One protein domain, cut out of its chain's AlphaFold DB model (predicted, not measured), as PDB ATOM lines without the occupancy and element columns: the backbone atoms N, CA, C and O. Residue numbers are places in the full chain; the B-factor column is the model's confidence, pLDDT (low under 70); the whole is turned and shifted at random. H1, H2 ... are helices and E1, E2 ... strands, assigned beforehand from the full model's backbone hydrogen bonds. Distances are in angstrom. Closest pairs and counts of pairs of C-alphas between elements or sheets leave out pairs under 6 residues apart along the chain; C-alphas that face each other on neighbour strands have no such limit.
ATOM      1  N   ALA A 218     118.908  97.294 169.205       89.75
ATOM      2  CA  ALA A 218     120.026  97.327 170.137       89.75
ATOM      3  C   ALA A 218     121.063  96.260 169.775       89.75
ATOM      4  O   ALA A 218     120.741  95.082 169.625       89.75
ATOM      5  N   THR A 219     122.335  96.648 169.685       87.44
ATOM      6  CA  THR A 219     123.416  95.712 169.331       87.44
ATOM      7  C   THR A 219     123.871  94.848 170.499       87.44
ATOM      8  O   THR A 219     124.581  93.871 170.291       87.44
ATOM      9  N   ALA A 220     123.508  95.218 171.732       84.44
ATOM     10  CA  ALA A 220     123.870  94.464 172.930       84.44
ATOM     11  C   ALA A 220     123.388  93.006 172.843       84.44
ATOM     12  O   ALA A 220     124.169  92.098 173.114       84.44
ATOM     13  N   GLN A 221     122.166  92.786 172.344       78.69
ATOM     14  CA  GLN A 221     121.600  91.447 172.156       78.69
ATOM     15  C   GLN A 221     122.432  90.591 171.190       78.69
ATOM     16  O   GLN A 221     122.680  89.427 171.477       78.69
ATOM     17  N   LEU A 222     122.929  91.170 170.090       81.75
ATOM     18  CA  LEU A 222     123.763  90.455 169.111       81.75
ATOM     19  C   LEU A 222     125.165  90.107 169.628       81.75
ATOM     20  O   LEU A 222     125.787  89.193 169.091       81.75
ATOM     21  N   LYS A 223     125.667  90.857 170.620       75.81
ATOM     22  CA  LYS A 223     127.009  90.689 171.204       75.81
ATOM     23  C   LYS A 223     127.026  89.771 172.427       75.81
ATOM     24  O   LYS A 223     128.041  89.136 172.695       75.81
ATOM     25  N   ALA A 224     125.943  89.751 173.204       69.75
ATOM     26  CA  ALA A 224     125.896  89.078 174.503       69.75
ATOM     27  C   ALA A 224     124.937  87.879 174.538       69.75
ATOM     28  O   ALA A 224     125.300  86.838 175.084       69.75
ATOM     29  N   ASP A 225     123.751  88.006 173.933       59.97
ATOM     30  CA  ASP A 225     122.615  87.123 174.232       59.97
ATOM     31  C   ASP A 225     122.238  86.192 173.069       59.97
ATOM     32  O   ASP A 225     121.783  85.070 173.294       59.97
ATOM     33  N   ILE A 226     122.435  86.625 171.820       67.75
ATOM     34  CA  ILE A 226     122.000  85.900 170.624       67.75
ATOM     35  C   ILE A 226     123.131  85.878 169.596       67.75
ATOM     36  O   ILE A 226     123.445  86.888 168.966       67.75
ATOM     37  N   ARG A 227     123.746  84.704 169.408       77.69
ATOM     38  CA  ARG A 227     124.747  84.503 168.355       77.69
ATOM     39  C   ARG A 227     124.059  84.218 167.032       77.69
ATOM     40  O   ARG A 227     123.253  83.293 166.944       77.69
ATOM     41  N   ILE A 228     124.444  84.956 165.997       87.19
ATOM     42  CA  ILE A 228     124.062  84.626 164.625       87.19
ATOM     43  C   ILE A 228     124.684  83.254 164.281       87.19
ATOM     44  O   ILE A 228     125.893  83.071 164.455       87.19
ATOM     45  N   PRO A 229     123.894  82.259 163.846       88.94
ATOM     46  CA  PRO A 229     124.409  80.942 163.498       88.94
ATOM     47  C   PRO A 229     125.168  80.961 162.165       88.94
ATOM     48  O   PRO A 229     124.851  81.721 161.253       88.94
ATOM     49  N   ASN A 230     126.137  80.051 162.029       91.12
ATOM     50  CA  ASN A 230     126.866  79.783 160.781       91.12
ATOM     51  C   ASN A 230     127.582  80.997 160.160       91.12
ATOM     52  O   ASN A 230     127.740  81.056 158.942       91.12
ATOM     53  N   VAL A 231     128.048  81.933 160.985       92.56
ATOM     54  CA  VAL A 231     128.869  83.077 160.562       92.56
ATOM     55  C   VAL A 231     130.226  83.078 161.251       92.56
ATOM     56  O   VAL A 231     130.396  82.494 162.327       92.56
ATOM     57  N   GLU A 232     131.178  83.753 160.622       91.31
ATOM     58  CA  GLU A 232     132.454  84.102 161.231       91.31
ATOM     59  C   GLU A 232     132.240  85.111 162.378       91.31
ATOM     60  O   GLU A 232     131.215  85.803 162.415       91.31
ATOM     61  N   PRO A 233     133.185  85.234 163.329       89.88
ATOM     62  CA  PRO A 233     133.086  86.219 164.401       89.88
ATOM     63  C   PRO A 233     132.887  87.648 163.864       89.88
ATOM     64  O   PRO A 233     133.717  88.163 163.118       89.88
ATOM     65  N   TYR A 234     131.794  88.299 164.273       88.19
ATOM     66  CA  TYR A 234     131.372  89.608 163.755       88.19
ATOM     67  C   TYR A 234     131.333  90.716 164.821       88.19
ATOM     68  O   TYR A 234     131.153  91.884 164.482       88.19
ATOM     69  N   ASP A 235     131.521  90.393 166.105       83.69
ATOM     70  CA  ASP A 235     131.330  91.342 167.215       83.69
ATOM     71  C   ASP A 235     132.204  92.597 167.103       83.69
ATOM     72  O   ASP A 235     131.758  93.704 167.415       83.69
ATOM     73  N   SER A 236     133.437  92.435 166.614       81.88
ATOM     74  CA  SER A 236     134.390  93.529 166.385       81.88
ATOM     75  C   SER A 236     133.980  94.462 165.242       81.88
ATOM     76  O   SER A 236     134.433  95.604 165.198       81.88
ATOM     77  N   GLN A 237     133.113  94.003 164.336       79.69
ATOM     78  CA  GLN A 237     132.597  94.786 163.211       79.69
ATOM     79  C   GLN A 237     131.415  95.671 163.633       79.69
ATOM     80  O   GLN A 237     131.121  96.678 162.987       79.69
ATOM     81  N   ILE A 238     130.749  95.334 164.742       86.62
ATOM     82  CA  ILE A 238     129.627  96.101 165.281       86.62
ATOM     83  C   ILE A 238     130.165  97.182 166.226       86.62
ATOM     84  O   ILE A 238     130.330  96.964 167.425       86.62
ATOM     85  N   THR A 239     130.425  98.379 165.703       84.69
ATOM     86  CA  THR A 239     130.917  99.516 166.505       84.69
ATOM     87  C   THR A 239     129.798 100.383 167.082       84.69
ATOM     88  O   THR A 239     129.964 100.980 168.144       84.69
ATOM     89  N   ALA A 240     128.640 100.427 166.421       87.31
ATOM     90  CA  ALA A 240     127.476 101.168 166.892       87.31
ATOM     91  C   ALA A 240     126.821 100.488 168.107       87.31
ATOM     92  O   ALA A 240     126.883  99.269 168.253       87.31
ATOM     93  N   SER A 241     126.169 101.276 168.969       89.19
ATOM     94  CA  SER A 241     125.339 100.769 170.077       89.19
ATOM     95  C   SER A 241     123.922 100.381 169.634       89.19
ATOM     96  O   SER A 241     123.221  99.638 170.324       89.19
ATOM     97  N   HIS A 242     123.490 100.905 168.487       91.81
ATOM     98  CA  HIS A 242     122.196 100.643 167.877       91.81
ATOM     99  C   HIS A 242     122.258 100.865 166.364       91.81
ATOM    100  O   HIS A 242     123.086 101.636 165.879       91.81
ATOM    101  N   PHE A 243     121.348 100.218 165.644       93.06
ATOM    102  CA  PHE A 243     121.075 100.476 164.231       93.06
ATOM    103  C   PHE A 243     119.683 101.093 164.115       93.06
ATOM    104  O   PHE A 243     118.747 100.609 164.747       93.06
ATOM    105  N   ASN A 244     119.546 102.169 163.342       92.38
ATOM    106  CA  ASN A 244     118.235 102.722 163.002       92.38
ATOM    107  C   ASN A 244     117.533 101.818 161.980       92.38
ATOM    108  O   ASN A 244     118.188 101.050 161.275       92.38
ATOM    109  N   TYR A 245     116.214 101.952 161.861       91.88
ATOM    110  CA  TYR A 245     115.427 101.256 160.843       91.88
ATOM    111  C   TYR A 245     116.074 101.308 159.450       91.88
ATOM    112  O   TYR A 245     116.560 102.359 159.023       91.88
ATOM    113  N   SER A 246     116.079 100.175 158.747       89.88
ATOM    114  CA  SER A 246     116.722  99.926 157.445       89.88
ATOM    115  C   SER A 246     118.253 100.016 157.406       89.88
ATOM    116  O   SER A 246     118.876  99.665 156.396       89.88
ATOM    117  N   GLN A 247     118.906 100.448 158.493       92.81
ATOM    118  CA  GLN A 247     120.352 100.304 158.596       92.81
ATOM    119  C   GLN A 247     120.700  98.828 158.744       92.81
ATOM    120  O   GLN A 247     120.009  98.051 159.408       92.81
ATOM    121  N   ARG A 248     121.813  98.455 158.120       91.88
ATOM    122  CA  ARG A 248     122.294  97.083 158.065       91.88
ATOM    123  C   ARG A 248     123.794  97.026 158.240       91.88
ATOM    124  O   ARG A 248     124.505  97.957 157.863       91.88
ATOM    125  N   PHE A 249     124.254  95.903 158.758       91.81
ATOM    126  CA  PHE A 249     125.644  95.486 158.685       91.81
ATOM    127  C   PHE A 249     125.715  94.147 157.951       91.81
ATOM    128  O   PHE A 249     124.690  93.521 157.671       91.81
ATOM    129  N   TYR A 250     126.923  93.737 157.596       92.81
ATOM    130  CA  TYR A 250     127.151  92.492 156.881       92.81
ATOM    131  C   TYR A 250     127.926  91.535 157.769       92.81
ATOM    132  O   TYR A 250     128.859  91.940 158.455       92.81
ATOM    133  N   VAL A 251     127.525  90.273 157.731       93.44
ATOM    134  CA  VAL A 251     128.248  89.156 158.335       93.44
ATOM    135  C   VAL A 251     128.805  88.275 157.230       93.44
ATOM    136  O   VAL A 251     128.187  88.127 156.172       93.44
ATOM    137  N   THR A 252     129.967  87.684 157.475       95.44
ATOM    138  CA  THR A 252     130.552  86.684 156.580       95.44
ATOM    139  C   THR A 252     130.095  85.304 157.039       95.44
ATOM    140  O   THR A 252     130.274  84.937 158.197       95.44
ATOM    141  N   CYS A 253     129.461  84.552 156.147       94.94
ATOM    142  CA  CYS A 253     129.021  83.187 156.388       94.94
ATOM    143  C   CYS A 253     130.225  82.250 156.532       94.94
ATOM    144  O   CYS A 253     131.213  82.368 155.808       94.94
ATOM    145  N   ASN A 254     130.115  81.281 157.440       92.94
ATOM    146  CA  ASN A 254     131.108  80.225 157.589       92.94
ATOM    147  C   ASN A 254     131.216  79.396 156.307       92.94
ATOM    148  O   ASN A 254     130.264  79.266 155.535       92.94
ATOM    149  N   ARG A 255     132.370  78.751 156.122       92.00
ATOM    150  CA  ARG A 255     132.593  77.813 155.018       92.00
ATOM    151  C   ARG A 255     131.443  76.805 154.915       92.00
ATOM    152  O   ARG A 255     131.146  76.097 155.876       92.00
ATOM    153  N   GLY A 256     130.855  76.707 153.724       92.81
ATOM    154  CA  GLY A 256     129.718  75.823 153.465       92.81
ATOM    155  C   GLY A 256     128.355  76.490 153.599       92.81
ATOM    156  O   GLY A 256     127.341  75.816 153.428       92.81
ATOM    157  N   TYR A 257     128.328  77.792 153.886       95.12
ATOM    158  CA  TYR A 257     127.119  78.587 154.016       95.12
ATOM    159  C   TYR A 257     127.201  79.853 153.161       95.12
ATOM    160  O   TYR A 257     128.271  80.426 152.956       95.12
ATOM    161  N   VAL A 258     126.046  80.293 152.673       95.62
ATOM    162  CA  VAL A 258     125.859  81.467 151.815       95.62
ATOM    163  C   VAL A 258     124.692  82.301 152.315       95.62
ATOM    164  O   VAL A 258     123.884  81.845 153.122       95.62
ATOM    165  N   SER A 259     124.582  83.532 151.835       95.12
ATOM    166  CA  SER A 259     123.510  84.436 152.229       95.12
ATOM    167  C   SER A 259     122.127  83.864 151.918       95.12
ATOM    168  O   SER A 259     121.859  83.349 150.828       95.12
ATOM    169  N   TYR A 260     121.214  84.010 152.878       92.06
ATOM    170  CA  TYR A 260     119.809  83.652 152.699       92.06
ATOM    171  C   TYR A 260     119.112  84.510 151.624       92.06
ATOM    172  O   TYR A 260     118.194  84.033 150.963       92.06
ATOM    173  N   LYS A 261     119.564  85.762 151.411       91.38
ATOM    174  CA  LYS A 261     119.042  86.651 150.353       91.38
ATOM    175  C   LYS A 261     119.690  86.396 148.992       91.38
ATOM    176  O   LYS A 261     119.076  86.692 147.973       91.38
ATOM    177  N   ASN A 262     120.934  85.915 148.965       93.31
ATOM    178  CA  ASN A 262     121.676  85.681 147.730       93.31
ATOM    179  C   ASN A 262     122.630  84.491 147.880       93.31
ATOM    180  O   ASN A 262     123.712  84.619 148.449       93.31
ATOM    181  N   THR A 263     122.265  83.355 147.292       91.31
ATOM    182  CA  THR A 263     123.063  82.120 147.332       91.31
ATOM    183  C   THR A 263     124.420  82.234 146.636       91.31
ATOM    184  O   THR A 263     125.272  81.381 146.842       91.31
ATOM    185  N   SER A 264     124.651  83.286 145.844       92.38
ATOM    186  CA  SER A 264     125.943  83.557 145.197       92.38
ATOM    187  C   SER A 264     126.892  84.404 146.056       92.38
ATOM    188  O   SER A 264     127.951  84.810 145.585       92.38
ATOM    189  N   SER A 265     126.518  84.719 147.300       94.69
ATOM    190  CA  SER A 265     127.304  85.564 148.201       94.69
ATOM    191  C   SER A 265     127.628  84.847 149.505       94.69
ATOM    192  O   SER A 265     126.742  84.290 150.151       94.69
ATOM    193  N   ILE A 266     128.883  84.949 149.942       94.75
ATOM    194  CA  ILE A 266     129.311  84.543 151.289       94.75
ATOM    195  C   ILE A 266     129.044  85.627 152.338       94.75
ATOM    196  O   ILE A 266     129.251  85.394 153.520       94.75
ATOM    197  N   THR A 267     128.608  86.821 151.933       95.12
ATOM    198  CA  THR A 267     128.239  87.898 152.854       95.12
ATOM    199  C   THR A 267     126.729  88.055 152.906       95.12
ATOM    200  O   THR A 267     126.056  88.114 151.870       95.12
ATOM    201  N   SER A 268     126.190  88.133 154.121       95.06
ATOM    202  CA  SER A 268     124.757  88.250 154.368       95.06
ATOM    203  C   SER A 268     124.424  89.508 155.167       95.06
ATOM    204  O   SER A 268     125.151  89.841 156.104       95.06
ATOM    205  N   PRO A 269     123.365  90.249 154.801       94.12
ATOM    206  CA  PRO A 269     122.963  91.426 155.549       94.12
ATOM    207  C   PRO A 269     122.147  91.043 156.789       94.12
ATOM    208  O   PRO A 269     121.240  90.215 156.710       94.12
ATOM    209  N   VAL A 270     122.411  91.741 157.889       92.69
ATOM    210  CA  VAL A 270     121.530  91.822 159.057       92.69
ATOM    211  C   VAL A 270     121.004  93.242 159.123       92.69
ATOM    212  O   VAL A 270     121.783  94.195 159.142       92.69
ATOM    213  N   GLU A 271     119.688  93.392 159.122       92.50
ATOM    214  CA  GLU A 271     119.027  94.691 159.019       92.50
ATOM    215  C   GLU A 271     118.156  94.956 160.241       92.50
ATOM    216  O   GLU A 271     117.560  94.035 160.794       92.50
ATOM    217  N   CYS A 272     118.077  96.216 160.664       92.94
ATOM    218  CA  CYS A 272     117.111  96.619 161.671       92.94
ATOM    219  C   CYS A 272     115.738  96.858 161.033       92.94
ATOM    220  O   CYS A 272     115.549  97.812 160.276       92.94
ATOM    221  N   GLY A 273     114.787  95.985 161.345       91.56
ATOM    222  CA  GLY A 273     113.383  96.096 160.978       91.56
ATOM    223  C   GLY A 273     112.516  96.626 162.120       91.56
ATOM    224  O   GLY A 273     112.994  96.982 163.198       91.56
ATOM    225  N   GLN A 274     111.213  96.676 161.860       88.38
ATOM    226  CA  GLN A 274     110.181  97.024 162.833       88.38
ATOM    227  C   GLN A 274     109.405  95.755 163.169       88.38
ATOM    228  O   GLN A 274     109.005  95.032 162.252       88.38
ATOM    229  N   ASN A 275     109.216  95.481 164.458       85.94
ATOM    230  CA  ASN A 275     108.512  94.282 164.880       85.94
ATOM    231  C   ASN A 275     107.031  94.352 164.479       85.94
ATOM    232  O   ASN A 275     106.385  95.396 164.570       85.94
ATOM    233  N   TYR A 276     106.498  93.225 164.011       82.25
ATOM    234  CA  TYR A 276     105.119  93.158 163.527       82.25
ATOM    235  C   TYR A 276     104.079  93.157 164.661       82.25
ATOM    236  O   TYR A 276     102.975  93.665 164.477       82.25
ATOM    237  N   MET A 277     104.415  92.583 165.821       82.88
ATOM    238  CA  MET A 277     103.500  92.447 166.964       82.88
ATOM    239  C   MET A 277     103.505  93.696 167.848       82.88
ATOM    240  O   MET A 277     102.448  94.128 168.302       82.88
ATOM    241  N   ASP A 278     104.681  94.281 168.073       84.75
ATOM    242  CA  ASP A 278     104.854  95.562 168.749       84.75
ATOM    243  C   ASP A 278     105.599  96.543 167.827       84.75
ATOM    244  O   ASP A 278     106.831  96.523 167.761       84.75
ATOM    245  N   PRO A 279     104.887  97.450 167.136       81.56
ATOM    246  CA  PRO A 279     105.504  98.379 166.199       81.56
ATOM    247  C   PRO A 279     106.426  99.395 166.880       81.56
ATOM    248  O   PRO A 279     107.079 100.154 166.173       81.56
ATOM    249  N   THR A 280     106.491  99.446 168.215       85.06
ATOM    250  CA  THR A 280     107.418 100.313 168.959       85.06
ATOM    251  C   THR A 280     108.802  99.699 169.154       85.06
ATOM    252  O   THR A 280     109.743 100.390 169.548       85.06
ATOM    253  N   MET A 281     108.962  98.415 168.825       86.81
ATOM    254  CA  MET A 281     110.214  97.686 168.989       86.81
ATOM    255  C   MET A 281     110.952  97.496 167.662       86.81
ATOM    256  O   MET A 281     110.368  97.184 166.621       86.81
ATOM    257  N   GLY A 282     112.277  97.655 167.713       89.81
ATOM    258  CA  GLY A 282     113.165  97.217 166.641       89.81
ATOM    259  C   GLY A 282     113.392  95.712 166.701       89.81
ATOM    260  O   GLY A 282     113.583  95.152 167.779       89.81
ATOM    261  N   GLU A 283     113.404  95.070 165.540       89.50
ATOM    262  CA  GLU A 283     113.651  93.636 165.400       89.50
ATOM    263  C   GLU A 283     114.721  93.393 164.341       89.50
ATOM    264  O   GLU A 283     114.714  94.010 163.275       89.50
ATOM    265  N   TRP A 284     115.661  92.497 164.630       91.19
ATOM    266  CA  TRP A 284     116.684  92.117 163.664       91.19
ATOM    267  C   TRP A 284     116.085  91.252 162.557       91.19
ATOM    268  O   TRP A 284     115.279  90.367 162.815       91.19
ATOM    269  N   VAL A 285     116.494  91.497 161.314       89.94
ATOM    270  CA  VAL A 285     116.013  90.773 160.135       89.94
ATOM    271  C   VAL A 285     117.171  89.977 159.515       89.94
ATOM    272  O   VAL A 285     118.203  90.584 159.201       89.94
ATOM    273  N   PRO A 286     117.007  88.655 159.289       90.25
ATOM    274  CA  PRO A 286     115.807  87.855 159.566       90.25
ATOM    275  C   PRO A 286     115.581  87.647 161.074       90.25
ATOM    276  O   PRO A 286     116.539  87.648 161.841       90.25
ATOM    277  N   PHE A 287     114.318  87.474 161.482       84.25
ATOM    278  CA  PHE A 287     113.900  87.424 162.895       84.25
ATOM    279  C   PHE A 287     114.553  86.280 163.688       84.25
ATOM    280  O   PHE A 287     114.840  86.413 164.873       84.25
ATOM    281  N   ASP A 288     114.816  85.154 163.023       87.12
ATOM    282  CA  ASP A 288     115.494  83.982 163.579       87.12
ATOM    283  C   ASP A 288     117.024  84.076 163.482       87.12
ATOM    284  O   ASP A 288     117.734  83.153 163.879       87.12
ATOM    285  N   LEU A 289     117.528  85.183 162.926       88.62
ATOM    286  CA  LEU A 289     118.929  85.444 162.621       88.62
ATOM    287  C   LEU A 289     119.593  84.380 161.737       88.62
ATOM    288  O   LEU A 289     120.819  84.381 161.615       88.62
TER     289      LEU A 289
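What this domain is: This is residues 218 to 289 of the 481 residues of the protein "Sushi domain-containing protein" of Macrostomum lignano (UniProt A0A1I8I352). A narrow antiparallel sheet is built round one long strand, E4, with E2 beside its first part and E5 beside its last; the short helix H1 leads into a long loop, residues 225 to 241. The 72 printed residues hold H1 E1 E2 E3 E4 E5, sheet order E2 - E4 - E5, class mixed, with under half in named elements. The whole is compact, radius of gyration of the C-alphas 12.2 A, yet elongated, spanning 36 by 23 by 18 A.

Where its parts are: Find C-alpha 219 at (123.416, 95.712, 169.331), where H1, residues 219 to 224, begins. Then come E1, 242 to 244; E2, 248 to 252, 13.4 A; E3, 257 to 259; E4, 267 to 274, 22.6 A; and E5, 282 to 285, ending at C-alpha 285 (116.013, 90.773, 160.135).

How they stand to each other: E2 and E4 are antiparallel, N 251 to O 268 2.9 A. E4 and E5 form a hairpin, N 273 to O 283 2.8 A. E1 and E3 pair with no named strand; C-alphas 259 and 268, the closest of E3 and E4, are 4.5 A apart. H1 is only just not on the sheet, with 4 pairs of C-alphas within 10 A; its every O i to N i+4 pair is within hydrogen-bond range.

The domain as a whole: The printed part has no cut. H1 to E1 is a long link. Residues 224 to 226 are under pLDDT 70.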